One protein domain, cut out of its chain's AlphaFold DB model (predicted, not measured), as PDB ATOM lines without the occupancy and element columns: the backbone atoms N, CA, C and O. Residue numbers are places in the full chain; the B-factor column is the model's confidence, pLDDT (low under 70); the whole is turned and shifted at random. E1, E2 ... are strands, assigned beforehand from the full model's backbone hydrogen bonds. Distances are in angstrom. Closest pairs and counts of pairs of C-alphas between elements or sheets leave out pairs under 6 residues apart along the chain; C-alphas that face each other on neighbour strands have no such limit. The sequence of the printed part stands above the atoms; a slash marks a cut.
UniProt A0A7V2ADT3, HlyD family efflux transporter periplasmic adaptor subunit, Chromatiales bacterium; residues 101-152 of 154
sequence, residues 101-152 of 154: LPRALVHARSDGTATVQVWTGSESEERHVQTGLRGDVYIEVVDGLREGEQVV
ATOM      1  N   LEU A 101     -48.536 -35.755   3.520       95.19
ATOM      2  CA  LEU A 101     -49.247 -36.532   2.513       95.19
ATOM      3  C   LEU A 101     -50.700 -36.068   2.419       95.19
ATOM      4  O   LEU A 101     -51.264 -35.624   3.425       95.19
ATOM      5  N   PRO A 102     -51.348 -36.190   1.244       95.00
ATOM      6  CA  PRO A 102     -52.796 -36.081   1.160       95.00
ATOM      7  C   PRO A 102     -53.440 -37.059   2.142       95.00
ATOM      8  O   PRO A 102     -53.120 -38.250   2.144       95.00
ATOM      9  N   ARG A 103     -54.379 -36.574   2.955       93.38
ATOM     10  CA  ARG A 103     -55.026 -37.366   4.013       93.38
ATOM     11  C   ARG A 103     -55.673 -38.647   3.477       93.38
ATOM     12  O   ARG A 103     -55.696 -39.655   4.170       93.38
ATOM     13  N   ALA A 104     -56.143 -38.625   2.230       93.38
ATOM     14  CA  ALA A 104     -56.732 -39.778   1.546       93.38
ATOM     15  C   ALA A 104     -55.767 -40.968   1.359       93.38
ATOM     16  O   ALA A 104     -56.226 -42.086   1.148       93.38
ATOM     17  N   LEU A 105     -54.451 -40.745   1.436       94.38
ATOM     18  CA  LEU A 105     -53.431 -41.793   1.300       94.38
ATOM     19  C   LEU A 105     -53.020 -42.410   2.645       94.38
ATOM     20  O   LEU A 105     -52.272 -43.388   2.668       94.38
ATOM     21  N   VAL A 106     -53.476 -41.841   3.764       94.56
ATOM     22  CA  VAL A 106     -52.995 -42.179   5.106       94.56
ATOM     23  C   VAL A 106     -54.122 -42.783   5.934       94.56
ATOM     24  O   VAL A 106     -55.114 -42.127   6.245       94.56
ATOM     25  N   HIS A 107     -53.944 -44.030   6.362       93.75
ATOM     26  CA  HIS A 107     -54.884 -44.717   7.246       93.75
ATOM     27  C   HIS A 107     -54.541 -44.388   8.703       93.75
ATOM     28  O   HIS A 107     -53.921 -45.183   9.411       93.75
ATOM     29  N   ALA A 108     -54.890 -43.172   9.128       90.75
ATOM     30  CA  ALA A 108     -54.557 -42.647  10.451       90.75
ATOM     31  C   ALA A 108     -55.531 -43.104  11.548       90.75
ATOM     32  O   ALA A 108     -56.748 -43.130  11.359       90.75
ATOM     33  N   ARG A 109     -54.989 -43.408  12.729       91.50
ATOM     34  CA  ARG A 109     -55.724 -43.701  13.970       91.50
ATOM     35  C   ARG A 109     -55.723 -42.483  14.890       91.50
ATOM     36  O   ARG A 109     -54.954 -41.547  14.689       91.50
ATOM     37  N   SER A 110     -56.584 -42.439  15.902       87.44
ATOM     38  CA  SER A 110     -56.646 -41.299  16.838       87.44
ATOM     39  C   SER A 110     -55.408 -41.160  17.732       87.44
ATOM     40  O   SER A 110     -55.147 -40.070  18.224       87.44
ATOM     41  N   ASP A 111     -54.624 -42.226  17.902       91.62
ATOM     42  CA  ASP A 111     -53.424 -42.273  18.748       91.62
ATOM     43  C   ASP A 111     -52.145 -41.739  18.073       91.62
ATOM     44  O   ASP A 111     -51.060 -41.847  18.636       91.62
ATOM     45  N   GLY A 112     -52.256 -41.176  16.865       90.56
ATOM     46  CA  GLY A 112     -51.116 -40.667  16.098       90.56
ATOM     47  C   GLY A 112     -50.459 -41.705  15.186       90.56
ATOM     48  O   GLY A 112     -49.726 -41.318  14.275       90.56
ATOM     49  N   THR A 113     -50.770 -42.994  15.330       95.44
ATOM     50  CA  THR A 113     -50.238 -44.036  14.441       95.44
ATOM     51  C   THR A 113     -51.008 -44.087  13.120       95.44
ATOM     52  O   THR A 113     -52.209 -43.801  13.064       95.44
ATOM     53  N   ALA A 114     -50.331 -44.447  12.030       95.88
ATOM     54  CA  ALA A 114     -50.969 -44.630  10.731       95.88
ATOM     55  C   ALA A 114     -50.258 -45.676   9.867       95.88
ATOM     56  O   ALA A 114     -49.128 -46.078  10.152       95.88
ATOM     57  N   THR A 115     -50.923 -46.099   8.792       96.12
ATOM     58  CA  THR A 115     -50.307 -46.886   7.717       96.12
ATOM     59  C   THR A 115     -50.477 -46.216   6.356       96.12
ATOM     60  O   THR A 115     -51.466 -45.524   6.093       96.12
ATOM     61  N   VAL A 116     -49.483 -46.413   5.491       96.38
ATOM     62  CA  VAL A 116     -49.414 -45.900   4.113       96.38
ATOM     63  C   VAL A 116     -48.924 -47.001   3.175       96.38
ATOM     64  O   VAL A 116     -48.257 -47.932   3.621       96.38
ATOM     65  N   GLN A 117     -49.235 -46.899   1.883       96.00
ATOM     66  CA  GLN A 117     -48.733 -47.820   0.858       96.00
ATOM     67  C   GLN A 117     -47.576 -47.167   0.102       96.00
ATOM     68  O   GLN A 117     -47.780 -46.175  -0.599       96.00
ATOM     69  N   VAL A 118     -46.368 -47.704   0.248       95.81
ATOM     70  CA  VAL A 118     -45.142 -47.171  -0.360       95.81
ATOM     71  C   VAL A 118     -44.770 -48.007  -1.573       95.81
ATOM     72  O   VAL A 118     -44.750 -49.232  -1.506       95.81
ATOM     73  N   TRP A 119     -44.461 -47.356  -2.687       94.19
ATOM     74  CA  TRP A 119     -43.961 -48.017  -3.886       94.19
ATOM     75  C   TRP A 119     -42.450 -48.226  -3.800       94.19
ATOM     76  O   TRP A 119     -41.684 -47.266  -3.709       94.19
ATOM     77  N   THR A 120     -42.010 -49.479  -3.879       91.00
ATOM     78  CA  THR A 120     -40.587 -49.857  -3.797       91.00
ATOM     79  C   THR A 120     -39.894 -49.914  -5.163       91.00
ATOM     80  O   THR A 120     -38.706 -50.215  -5.248       91.00
ATOM     81  N   GLY A 121     -40.621 -49.629  -6.248       88.69
ATOM     82  CA  GLY A 121     -40.153 -49.785  -7.630       88.69
ATOM     83  C   GLY A 121     -40.737 -51.009  -8.338       88.69
ATOM     84  O   GLY A 121     -40.896 -50.976  -9.557       88.69
ATOM     85  N   SER A 122     -41.089 -52.056  -7.588       89.00
ATOM     86  CA  SER A 122     -41.674 -53.298  -8.120       89.00
ATOM     87  C   SER A 122     -43.025 -53.654  -7.510       89.00
ATOM     88  O   SER A 122     -43.853 -54.263  -8.185       89.00
ATOM     89  N   GLU A 123     -43.248 -53.293  -6.249       92.56
ATOM     90  CA  GLU A 123     -44.477 -53.596  -5.520       92.56
ATOM     91  C   GLU A 123     -44.839 -52.473  -4.542       92.56
ATOM     92  O   GLU A 123     -44.028 -51.588  -4.253       92.56
ATOM     93  N   SER A 124     -46.079 -52.499  -4.057       93.38
ATOM     94  CA  SER A 124     -46.525 -51.649  -2.955       93.38
ATOM     95  C   SER A 124     -46.397 -52.401  -1.633       93.38
ATOM     96  O   SER A 124     -46.961 -53.489  -1.497       93.38
ATOM     97  N   GLU A 125     -45.720 -51.806  -0.656       94.50
ATOM     98  CA  GLU A 125     -45.640 -52.320   0.710       94.50
ATOM     99  C   GLU A 125     -46.415 -51.431   1.689       94.50
ATOM    100  O   GLU A 125     -46.393 -50.200   1.593       94.50
ATOM    101  N   GLU A 126     -47.083 -52.048   2.665       95.31
ATOM    102  CA  GLU A 126     -47.670 -51.303   3.773       95.31
ATOM    103  C   GLU A 126     -46.578 -50.907   4.765       95.31
ATOM    104  O   GLU A 126     -45.832 -51.758   5.254       95.31
ATOM    105  N   ARG A 127     -46.516 -49.621   5.109       95.50
ATOM    106  CA  ARG A 127     -45.567 -49.098   6.086       95.50
ATOM    107  C   ARG A 127     -46.273 -48.377   7.222       95.50
ATOM    108  O   ARG A 127     -47.167 -47.561   6.996       95.50
ATOM    109  N   HIS A 128     -45.834 -48.660   8.445       96.81
ATOM    110  CA  HIS A 128     -46.246 -47.920   9.632       96.81
ATOM    111  C   HIS A 128     -45.540 -46.567   9.697       96.81
ATOM    112  O   HIS A 128     -44.321 -46.488   9.548       96.81
ATOM    113  N   VAL A 129     -46.312 -45.518   9.963       96.94
ATOM    114  CA  VAL A 129     -45.828 -44.145  10.110       96.94
ATOM    115  C   VAL A 129     -46.417 -43.509  11.362       96.94
ATOM    116  O   VAL A 129     -47.461 -43.934  11.868       96.94
ATOM    117  N   GLN A 130     -45.749 -42.474  11.858       97.00
ATOM    118  CA  GLN A 130     -46.277 -41.608  12.907       97.00
ATOM    119  C   GLN A 130     -46.760 -40.306  12.281       97.00
ATOM    120  O   GLN A 130     -46.093 -39.732  11.418       97.00
ATOM    121  N   THR A 131     -47.923 -39.837  12.717       96.31
ATOM    122  CA  THR A 131     -48.560 -38.619  12.205       96.31
ATOM    123  C   THR A 131     -48.535 -37.501  13.234       96.31
ATOM    124  O   THR A 131     -48.614 -37.750  14.437       96.31
ATOM    125  N   GLY A 132     -48.419 -36.270  12.744       94.31
ATOM    126  CA  GLY A 132     -48.453 -35.052  13.546       94.31
ATOM    127  C   GLY A 132     -49.739 -34.267  13.319       94.31
ATOM    128  O   GLY A 132     -50.845 -34.801  13.450       94.31
ATOM    129  N   LEU A 133     -49.586 -32.987  12.975       93.38
ATOM    130  CA  LEU A 133     -50.692 -32.085  12.675       93.38
ATOM    131  C   LEU A 133     -51.578 -32.637  11.546       93.38
ATOM    132  O   LEU A 133     -51.099 -33.114  10.513       93.38
ATOM    133  N   ARG A 134     -52.895 -32.554  11.746       91.88
ATOM    134  CA  ARG A 134     -53.910 -33.030  10.802       91.88
ATOM    135  C   ARG A 134     -54.693 -31.841  10.281       91.88
ATOM    136  O   ARG A 134     -55.475 -31.259  11.024       91.88
ATOM    137  N   GLY A 135     -54.467 -31.494   9.023       90.06
ATOM    138  CA  GLY A 135     -55.291 -30.531   8.312       90.06
ATOM    139  C   GLY A 135     -56.465 -31.200   7.598       90.06
ATOM    140  O   GLY A 135     -56.676 -32.420   7.656       90.06
ATOM    141  N   ASP A 136     -57.212 -30.385   6.862       86.25
ATOM    142  CA  ASP A 136     -58.361 -30.849   6.084       86.25
ATOM    143  C   ASP A 136     -57.946 -31.686   4.874       86.25
ATOM    144  O   ASP A 136     -58.546 -32.725   4.586       86.25
ATOM    145  N   VAL A 137     -56.888 -31.252   4.185       91.25
ATOM    146  CA  VAL A 137     -56.395 -31.874   2.947       91.25
ATOM    147  C   VAL A 137     -55.152 -32.722   3.197       91.25
ATOM    148  O   VAL A 137     -55.016 -33.809   2.631       91.25
ATOM    149  N   TYR A 138     -54.260 -32.246   4.064       94.31
ATOM    150  CA  TYR A 138     -52.954 -32.844   4.310       94.31
ATOM    151  C   TYR A 138     -52.809 -33.311   5.754       94.31
ATOM    152  O   TYR A 138     -53.417 -32.763   6.674       94.31
ATOM    153  N   ILE A 139     -51.972 -34.322   5.944       95.19
ATOM    154  CA  ILE A 139     -51.537 -34.798   7.252       95.19
ATOM    155  C   ILE A 139     -50.015 -34.803   7.304       95.19
ATOM    156  O   ILE A 139     -49.352 -35.259   6.370       95.19
ATOM    157  N   GLU A 140     -49.472 -34.283   8.397       96.25
ATOM    158  CA  GLU A 140     -48.047 -34.330   8.691       96.25
ATOM    159  C   GLU A 140     -47.620 -35.765   9.021       96.25
ATOM    160  O   GLU A 140     -48.261 -36.448   9.827       96.25
ATOM    161  N   VAL A 141     -46.496 -36.192   8.448       96.56
ATOM    162  CA  VAL A 141     -45.797 -37.430   8.789       96.56
ATOM    163  C   VAL A 141     -44.520 -37.064   9.537       96.56
ATOM    164  O   VAL A 141     -43.627 -36.434   8.980       96.56
ATOM    165  N   VAL A 142     -44.439 -37.463  10.807       96.19
ATOM    166  CA  VAL A 142     -43.301 -37.135  11.684       96.19
ATOM    167  C   VAL A 142     -42.244 -38.236  11.721       96.19
ATOM    168  O   VAL A 142     -41.095 -37.955  12.041       96.19
ATOM    169  N   ASP A 143     -42.620 -39.478  11.402       96.44
ATOM    170  CA  ASP A 143     -41.696 -40.615  11.344       96.44
ATOM    171  C   ASP A 143     -42.223 -41.734  10.431       96.44
ATOM    172  O   ASP A 143     -43.426 -41.837  10.180       96.44
ATOM    173  N   GLY A 144     -41.320 -42.597   9.960       94.06
ATOM    174  CA  GLY A 144     -41.628 -43.780   9.147       94.06
ATOM    175  C   GLY A 144     -41.602 -43.560   7.631       94.06
ATOM    176  O   GLY A 144     -41.749 -44.520   6.876       94.06
ATOM    177  N   LEU A 145     -41.365 -42.330   7.170       95.06
ATOM    178  CA  LEU A 145     -41.143 -42.000   5.760       95.06
ATOM    179  C   LEU A 145     -40.013 -40.990   5.594       95.06
ATOM    180  O   LEU A 145     -39.700 -40.220   6.500       95.06
ATOM    181  N   ARG A 146     -39.428 -40.984   4.401       94.25
ATOM    182  CA  ARG A 146     -38.443 -40.004   3.954       94.25
ATOM    183  C   ARG A 146     -38.974 -39.217   2.768       94.25
ATOM    184  O   ARG A 146     -39.786 -39.698   1.978       94.25
ATOM    185  N   GLU A 147     -38.473 -37.997   2.632       92.94
ATOM    186  CA  GLU A 147     -38.740 -37.177   1.459       92.94
ATOM    187  C   GLU A 147     -38.286 -37.893   0.175       92.94
ATOM    188  O   GLU A 147     -37.240 -38.544   0.140       92.94
ATOM    189  N   GLY A 148     -39.100 -37.788  -0.876       92.12
ATOM    190  CA  GLY A 148     -38.860 -38.427  -2.171       92.12
ATOM    191  C   GLY A 148     -39.393 -39.856  -2.302       92.12
ATOM    192  O   GLY A 148     -39.422 -40.379  -3.416       92.12
ATOM    193  N   GLU A 149     -39.855 -40.487  -1.217       93.38
ATOM    194  CA  GLU A 149     -40.528 -41.787  -1.307       93.38
ATOM    195  C   GLU A 149     -41.898 -41.664  -1.989       93.38
ATOM    196  O   GLU A 149     -42.648 -40.711  -1.775       93.38
ATOM    197  N   GLN A 150     -42.230 -42.644  -2.833       93.12
ATOM    198  CA  GLN A 150     -43.486 -42.660  -3.578       93.12
ATOM    199  C   GLN A 150     -44.570 -43.377  -2.777       93.12
ATOM    200  O   GLN A 150     -44.426 -44.550  -2.440       93.12
ATOM    201  N   VAL A 151     -45.673 -42.682  -2.511       94.12
ATOM    202  CA  VAL A 151     -46.862 -43.242  -1.855       94.12
ATOM    203  C   VAL A 151     -47.955 -43.418  -2.897       94.12
ATOM    204  O   VAL A 151     -48.227 -42.501  -3.674       94.12
ATOM    205  N   VAL A 152     -48.573 -44.595  -2.934       90.94
ATOM    206  CA  VAL A 152     -49.575 -44.935  -3.949       90.94
ATOM    207  C   VAL A 152     -50.992 -44.722  -3.431       90.94
ATOM    208  O   VAL A 152     -51.329 -45.087  -2.304       90.94
TER     209      VAL A 152
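Overview. This is residues 101 to 152 of the 154 residues of the protein "HlyD family efflux transporter periplasmic adaptor subunit" of Chromatiales bacterium (UniProt A0A7V2ADT3). Three strands make one strongly twisted sheet, partly rolled up: the long strand E2 bends sharply at residue 130, pairing with E1 before the bend and with E3 after it. Two stretches with no named element, residues 101 to 112 and the last residues, fold back on this sheet and are tied to it by short pairings. The printed part has 52 residues, with no named helix and three named strands, under half of the residues; the class is all strand, and E1, E2, E3 form an antiparallel meander, each strand the antiparallel neighbour of the one before. The whole is compact, with a radius of gyration of the C-alphas of 10.4 A, but elongated, spanning 31 by 19 by 17 A.

Arrangement. Look first at E2, residues 124 to 134, the inner strand, which bends by 68 degrees at residue 130. Its residues 124 to 130 pair with E1, residues 113 to 119, in a hairpin; N 118 and O 125 are 2.8 A apart, within hydrogen-bond range. Its residues 130 to 134 pair with E3, residues 138 to 143, in a second hairpin, with N 132 and O 140 at 2.9 A. The edge strands E1 and E3 are apart. Residues 101 to 102 pair antiparallel with 138 to 139 of E3, and 107 to 108 with 114 to 115 of E1. Residues 150 to 151 pair antiparallel with 118 to 119 of E1.

Along the chain. Find C-alpha 113 at (-50.238, -44.036, 14.441); from there E1 runs 19.8 A. E2 is 24.3 A long. E3 is 15.4 A long and ends at C-alpha 143, (-41.696, -40.615, 11.344).

Size, cuts and confidence. The C-alphas farthest apart, those of Ser 110 and Ser 122, are 31.5 A apart. The printed part has no cut, and both links between strands are tight. Mean pLDDT of the printed part is 93.7, and no printed residue is under 70.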